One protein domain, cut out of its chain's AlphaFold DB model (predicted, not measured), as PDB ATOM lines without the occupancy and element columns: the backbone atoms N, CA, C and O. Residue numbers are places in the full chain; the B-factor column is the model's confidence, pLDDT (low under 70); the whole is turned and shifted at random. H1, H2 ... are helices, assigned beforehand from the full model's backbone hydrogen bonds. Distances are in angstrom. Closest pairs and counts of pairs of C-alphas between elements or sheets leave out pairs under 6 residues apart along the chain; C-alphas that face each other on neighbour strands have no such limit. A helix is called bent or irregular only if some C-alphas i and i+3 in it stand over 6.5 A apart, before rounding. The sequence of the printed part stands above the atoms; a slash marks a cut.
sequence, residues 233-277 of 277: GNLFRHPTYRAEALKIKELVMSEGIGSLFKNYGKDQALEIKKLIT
ATOM      1  N   GLY A 233      -1.726 -14.386 -44.680       82.62
ATOM      2  CA  GLY A 233      -3.162 -14.461 -44.964       82.62
ATOM      3  C   GLY A 233      -3.946 -13.246 -44.468       82.62
ATOM      4  O   GLY A 233      -4.862 -12.791 -45.152       82.62
ATOM      5  N   ASN A 234      -3.556 -12.684 -43.324       88.19
ATOM      6  CA  ASN A 234      -4.182 -11.481 -42.775       88.19
ATOM      7  C   ASN A 234      -3.849 -10.237 -43.603       88.19
ATOM      8  O   ASN A 234      -4.736  -9.436 -43.877       88.19
ATOM      9  N   LEU A 235      -2.605 -10.116 -44.080       90.75
ATOM     10  CA  LEU A 235      -2.181  -9.010 -44.940       90.75
ATOM     11  C   LEU A 235      -2.949  -9.001 -46.274       90.75
ATOM     12  O   LEU A 235      -3.464  -7.965 -46.683       90.75
ATOM     13  N   PHE A 236      -3.109 -10.166 -46.913       89.56
ATOM     14  CA  PHE A 236      -3.848 -10.301 -48.180       89.56
ATOM     15  C   PHE A 236      -5.365 -10.085 -48.048       89.56
ATOM     16  O   PHE A 236      -6.048  -9.877 -49.053       89.56
ATOM     17  N   ARG A 237      -5.906 -10.136 -46.827       89.94
ATOM     18  CA  ARG A 237      -7.327  -9.891 -46.534       89.94
ATOM     19  C   ARG A 237      -7.588  -8.497 -45.963       89.94
ATOM     20  O   ARG A 237      -8.747  -8.104 -45.888       89.94
ATOM     21  N   HIS A 238      -6.547  -7.755 -45.581       90.44
ATOM     22  CA  HIS A 238      -6.699  -6.454 -44.940       90.44
ATOM     23  C   HIS A 238      -7.145  -5.383 -45.951       90.44
ATOM     24  O   HIS A 238      -6.429  -5.165 -46.930       90.44
ATOM     25  N   PRO A 239      -8.268  -4.670 -45.729       89.31
ATOM     26  CA  PRO A 239      -8.811  -3.706 -46.693       89.31
ATOM     27  C   PRO A 239      -7.803  -2.637 -47.133       89.31
ATOM     28  O   PRO A 239      -7.725  -2.317 -48.314       89.31
ATOM     29  N   THR A 240      -6.991  -2.145 -46.196       90.81
ATOM     30  CA  THR A 240      -6.021  -1.063 -46.431       90.81
ATOM     31  C   THR A 240      -4.762  -1.522 -47.168       90.81
ATOM     32  O   THR A 240      -4.248  -0.799 -48.010       90.81
ATOM     33  N   TYR A 241      -4.257  -2.724 -46.871       89.88
ATOM     34  CA  TYR A 241      -2.922  -3.165 -47.314       89.88
ATOM     35  C   TYR A 241      -2.964  -4.236 -48.407       89.88
ATOM     36  O   TYR A 241      -1.926  -4.596 -48.957       89.88
ATOM     37  N   ARG A 242      -4.153  -4.741 -48.766       90.12
ATOM     38  CA  ARG A 242      -4.319  -5.799 -49.771       90.12
ATOM     39  C   ARG A 242      -3.711  -5.441 -51.127       90.12
ATOM     40  O   ARG A 242      -3.112  -6.313 -51.750       90.12
ATOM     41  N   ALA A 243      -3.853  -4.192 -51.574       89.56
ATOM     42  CA  ALA A 243      -3.315  -3.737 -52.859       89.56
ATOM     43  C   ALA A 243      -1.774  -3.770 -52.902       89.56
ATOM     44  O   ALA A 243      -1.193  -3.974 -53.963       89.56
ATOM     45  N   GLU A 244      -1.118  -3.641 -51.746       91.31
ATOM     46  CA  GLU A 244       0.343  -3.614 -51.615       91.31
ATOM     47  C   GLU A 244       0.925  -4.895 -51.002       91.31
ATOM     48  O   GLU A 244       2.139  -5.017 -50.849       91.31
ATOM     49  N   ALA A 245       0.086  -5.880 -50.673       90.69
ATOM     50  CA  ALA A 245       0.483  -7.070 -49.924       90.69
ATOM     51  C   ALA A 245       1.627  -7.859 -50.586       90.69
ATOM     52  O   ALA A 245       2.487  -8.389 -49.885       90.69
ATOM     53  N   LEU A 246       1.665  -7.911 -51.925       90.94
ATOM     54  CA  LEU A 246       2.763  -8.535 -52.673       90.94
ATOM     55  C   LEU A 246       4.075  -7.767 -52.503       90.94
ATOM     56  O   LEU A 246       5.079  -8.371 -52.145       90.94
ATOM     57  N   LYS A 247       4.044  -6.443 -52.663       91.38
ATOM     58  CA  LYS A 247       5.214  -5.570 -52.518       91.38
ATOM     59  C   LYS A 247       5.766  -5.594 -51.090       91.38
ATOM     60  O   LYS A 247       6.971  -5.683 -50.889       91.38
ATOM     61  N   ILE A 248       4.882  -5.579 -50.092       91.94
ATOM     62  CA  ILE A 248       5.237  -5.707 -48.672       91.94
ATOM     63  C   ILE A 248       5.878  -7.072 -48.400       91.94
ATOM     64  O   ILE A 248       6.888  -7.152 -47.703       91.94
ATOM     65  N   LYS A 249       5.307  -8.150 -48.951       89.69
ATOM     66  CA  LYS A 249       5.861  -9.499 -48.817       89.69
ATOM     67  C   LYS A 249       7.245  -9.592 -49.453       89.69
ATOM     68  O   LYS A 249       8.152 -10.099 -48.805       89.69
ATOM     69  N   GLU A 250       7.417  -9.095 -50.674       89.06
ATOM     70  CA  GLU A 250       8.712  -9.065 -51.363       89.06
ATOM     71  C   GLU A 250       9.755  -8.308 -50.541       89.06
ATOM     72  O   GLU A 250      10.801  -8.872 -50.238       89.06
ATOM     73  N   LEU A 251       9.417  -7.105 -50.072       89.38
ATOM     74  CA  LEU A 251      10.286  -6.261 -49.254       89.38
ATOM     75  C   LEU A 251      10.708  -6.936 -47.933       89.38
ATOM     76  O   LEU A 251      11.875  -6.896 -47.543       89.38
ATOM     77  N   VAL A 252       9.772  -7.576 -47.225       86.62
ATOM     78  CA  VAL A 252      10.072  -8.275 -45.963       86.62
ATOM     79  C   VAL A 252      10.894  -9.542 -46.206       86.62
ATOM     80  O   VAL A 252      11.741  -9.869 -45.376       86.62
ATOM     81  N   MET A 253      10.681 -10.241 -47.324       79.44
ATOM     82  CA  MET A 253      11.450 -11.436 -47.686       79.44
ATOM     83  C   MET A 253      12.863 -11.102 -48.185       79.44
ATOM     84  O   MET A 253      13.771 -11.896 -47.959       79.44
ATOM     85  N   SER A 254      13.068  -9.953 -48.839       78.06
ATOM     86  CA  SER A 254      14.376  -9.538 -49.364       78.06
ATOM     87  C   SER A 254      15.236  -8.792 -48.343       78.06
ATOM     88  O   SER A 254      16.449  -8.974 -48.314       78.06
ATOM     89  N   GLU A 255      14.628  -7.951 -47.502       81.88
ATOM     90  CA  GLU A 255      15.349  -7.026 -46.609       81.88
ATOM     91  C   GLU A 255      15.024  -7.223 -45.116       81.88
ATOM     92  O   GLU A 255      15.575  -6.536 -44.249       81.88
ATOM     93  N   GLY A 256      14.128  -8.156 -44.789       80.38
ATOM     94  CA  GLY A 256      13.688  -8.449 -43.424       80.38
ATOM     95  C   GLY A 256      12.642  -7.463 -42.887       80.38
ATOM     96  O   GLY A 256      12.482  -6.355 -43.385       80.38
ATOM     97  N   ILE A 257      11.932  -7.824 -41.808       86.06
ATOM     98  CA  ILE A 257      10.806  -7.023 -41.266       86.06
ATOM     99  C   ILE A 257      11.168  -5.601 -40.806       86.06
ATOM    100  O   ILE A 257      10.291  -4.750 -40.667       86.06
ATOM    101  N   GLY A 258      12.451  -5.323 -40.560       83.38
ATOM    102  CA  GLY A 258      12.933  -3.979 -40.233       83.38
ATOM    103  C   GLY A 258      12.810  -2.988 -41.398       83.38
ATOM    104  O   GLY A 258      12.700  -1.786 -41.156       83.38
ATOM    105  N   SER A 259      12.766  -3.476 -42.642       88.12
ATOM    106  CA  SER A 259      12.593  -2.661 -43.854       88.12
ATOM    107  C   SER A 259      11.250  -1.924 -43.895       88.12
ATOM    108  O   SER A 259      11.167  -0.840 -44.478       88.12
ATOM    109  N   LEU A 260      10.224  -2.437 -43.202       91.12
ATOM    110  CA  LEU A 260       8.916  -1.783 -43.095       91.12
ATOM    111  C   LEU A 260       9.037  -0.372 -42.515       91.12
ATOM    112  O   LEU A 260       8.426   0.558 -43.027       91.12
ATOM    113  N   PHE A 261       9.885  -0.178 -41.500       90.69
ATOM    114  CA  PHE A 261      10.062   1.122 -40.843       90.69
ATOM    115  C   PHE A 261      10.748   2.160 -41.736       90.69
ATOM    116  O   PHE A 261      10.576   3.356 -41.512       90.69
ATOM    117  N   LYS A 262      11.500   1.711 -42.746       88.75
ATOM    118  CA  LYS A 262      12.138   2.584 -43.738       88.75
ATOM    119  C   LYS A 262      11.176   2.994 -44.856       88.75
ATOM    120  O   LYS A 262      11.334   4.077 -45.401       88.75
ATOM    121  N   ASN A 263      10.197   2.143 -45.182       89.25
ATOM    122  CA  ASN A 263       9.357   2.292 -46.375       89.25
ATOM    123  C   ASN A 263       7.914   2.742 -46.086       89.25
ATOM    124  O   ASN A 263       7.301   3.365 -46.942       89.25
ATOM    125  N   TYR A 264       7.383   2.452 -44.895       87.62
ATOM    126  CA  TYR A 264       5.972   2.682 -44.546       87.62
ATOM    127  C   TYR A 264       5.786   3.654 -43.364       87.62
ATOM    128  O   TYR A 264       4.674   3.937 -42.937       87.62
ATOM    129  N   GLY A 265       6.865   4.210 -42.808       88.06
ATOM    130  CA  GLY A 265       6.780   5.032 -41.598       88.06
ATOM    131  C   GLY A 265       6.411   4.214 -40.351       88.06
ATOM    132  O   GLY A 265       6.000   3.057 -40.419       88.06
ATOM    133  N   LYS A 266       6.617   4.796 -39.166       88.81
ATOM    134  CA  LYS A 266       6.615   4.045 -37.897       88.81
ATOM    135  C   LYS A 266       5.278   3.364 -37.582       88.81
ATOM    136  O   LYS A 266       5.277   2.203 -37.174       88.81
ATOM    137  N   ASP A 267       4.169   4.070 -37.773       89.69
ATOM    138  CA  ASP A 267       2.850   3.598 -37.345       89.69
ATOM    139  C   ASP A 267       2.283   2.537 -38.293       89.69
ATOM    140  O   ASP A 267       1.858   1.474 -37.834       89.69
ATOM    141  N   GLN A 268       2.390   2.743 -39.611       89.06
ATOM    142  CA  GLN A 268       1.972   1.731 -40.589       89.06
ATOM    143  C   GLN A 268       2.886   0.501 -40.530       89.06
ATOM    144  O   GLN A 268       2.403  -0.628 -40.567       89.06
ATOM    145  N   ALA A 269       4.202   0.675 -40.348       91.44
ATOM    146  CA  ALA A 269       5.120  -0.454 -40.189       91.44
ATOM    147  C   ALA A 269       4.768  -1.337 -38.980       91.44
ATOM    148  O   ALA A 269       4.870  -2.563 -39.060       91.44
ATOM    149  N   LEU A 270       4.335  -0.738 -37.864       92.19
ATOM    150  CA  LEU A 270       3.874  -1.474 -36.683       92.19
ATOM    151  C   LEU A 270       2.567  -2.226 -36.940       92.19
ATOM    152  O   LEU A 270       2.417  -3.355 -36.471       92.19
ATOM    153  N   GLU A 271       1.634  -1.624 -37.669       91.44
ATOM    154  CA  GLU A 271       0.363  -2.248 -38.034       91.44
ATOM    155  C   GLU A 271       0.569  -3.434 -38.988       91.44
ATOM    156  O   GLU A 271       0.119  -4.543 -38.704       91.44
ATOM    157  N   ILE A 272       1.349  -3.241 -40.055       92.00
ATOM    158  CA  ILE A 272       1.711  -4.292 -41.014       92.00
ATOM    159  C   ILE A 272       2.439  -5.433 -40.302       92.00
ATOM    160  O   ILE A 272       2.106  -6.601 -40.505       92.00
ATOM    161  N   LYS A 273       3.385  -5.109 -39.410       91.19
ATOM    162  CA  LYS A 273       4.087  -6.100 -38.589       91.19
ATOM    163  C   LYS A 273       3.112  -6.949 -37.771       91.19
ATOM    164  O   LYS A 273       3.239  -8.165 -37.807       91.19
ATOM    165  N   LYS A 274       2.124  -6.342 -37.102       91.38
ATOM    166  CA  LYS A 274       1.092  -7.073 -36.339       91.38
ATOM    167  C   LYS A 274       0.228  -7.988 -37.209       91.38
ATOM    168  O   LYS A 274      -0.267  -8.988 -36.710       91.38
ATOM    169  N   LEU A 275       0.015  -7.647 -38.481       88.25
ATOM    170  CA  LEU A 275      -0.766  -8.486 -39.392       88.25
ATOM    171  C   LEU A 275      -0.009  -9.754 -39.804       88.25
ATOM    172  O   LEU A 275      -0.650 -10.778 -40.033       88.25
ATOM    173  N   ILE A 276       1.323  -9.682 -39.908       87.50
ATOM    174  CA  ILE A 276       2.149 -10.766 -40.455       87.50
ATOM    175  C   ILE A 276       2.921 -11.568 -39.406       87.50
ATOM    176  O   ILE A 276       3.424 -12.627 -39.758       87.50
ATOM    177  N   THR A 277       3.045 -11.109 -38.159       81.06
ATOM    178  CA  THR A 277       3.662 -11.873 -37.052       81.06
ATOM    179  C   THR A 277       2.612 -12.481 -36.144       81.06
ATOM    180  O   THR A 277       2.763 -13.666 -35.787       81.06
TER     181      THR A 277
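This is residues 233 to 277 of the 277 residues of an uncharacterized protein of Candidatus Woesearchaeota archaeon (UniProt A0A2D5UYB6). Four helices form a compact ring: H2, the longest, makes one side, the hairpin of H3 and H4 closes the ring from the other end of H2, and short H1 bridges the beginning of H2 and the end of H4. The printed part has 45 residues, with four named helices in the order H1, H2, H3, H4 and no named strand; its class is all helix. It is compact, with a radius of gyration of the C-alphas of 9.3 A, and rounded, spanning 22 by 21 by 17 A.

Begin at H2, residues 242 to 255, which is irregular: C-alphas 243 and 246 are 7.7 A apart. With residues 248 to 252 alone it touches H3, residues 257 to 263, at a steep tilt of 64 degrees, opposite ways; the closest C-alphas, of Val 252 and Ser 259, are 6.5 A apart. H3 forms a helical hairpin with H4, residues 265 to 276, at a shallow tilt of 34.7 degrees, only just short of steep; their closest C-alphas, of Leu 260 and Ala 269, are 5.0 A apart. H4 touches H1, residues 233 to 237, with residues 272 to 276 alone; the closest C-alphas, of Asn 234 and Leu 275, are 5.7 A apart. H1 and H2 touch only at the corner, closest at the C-alphas of Phe 236 and Arg 242, 4.8 A apart. H2 and H4 are near each other, while H1 and H3 are apart. In H1 and H4 every O i to N i+4 pair is within hydrogen-bond range; in H2 8 of 10 are, and in H3 1 of 3, beside 4 of 4 O i to N i+3 pairs.

Find C-alpha 242 at (-4.319, -5.799, -49.771); from there H2 runs 20.0 A to C-alpha 255. H4 runs 16.5 A to C-alpha 276 at (2.149, -10.766, -40.455), H3 10.7 A, and H1 6.4 A from C-alpha 233 at (-3.162, -14.461, -44.964).

The C-alphas farthest apart, of Pro 239 and Glu 255, are 24.4 A apart. The printed part has no cut, and its three links are tight. Its mean pLDDT is 88.4, and no printed residue is under 70.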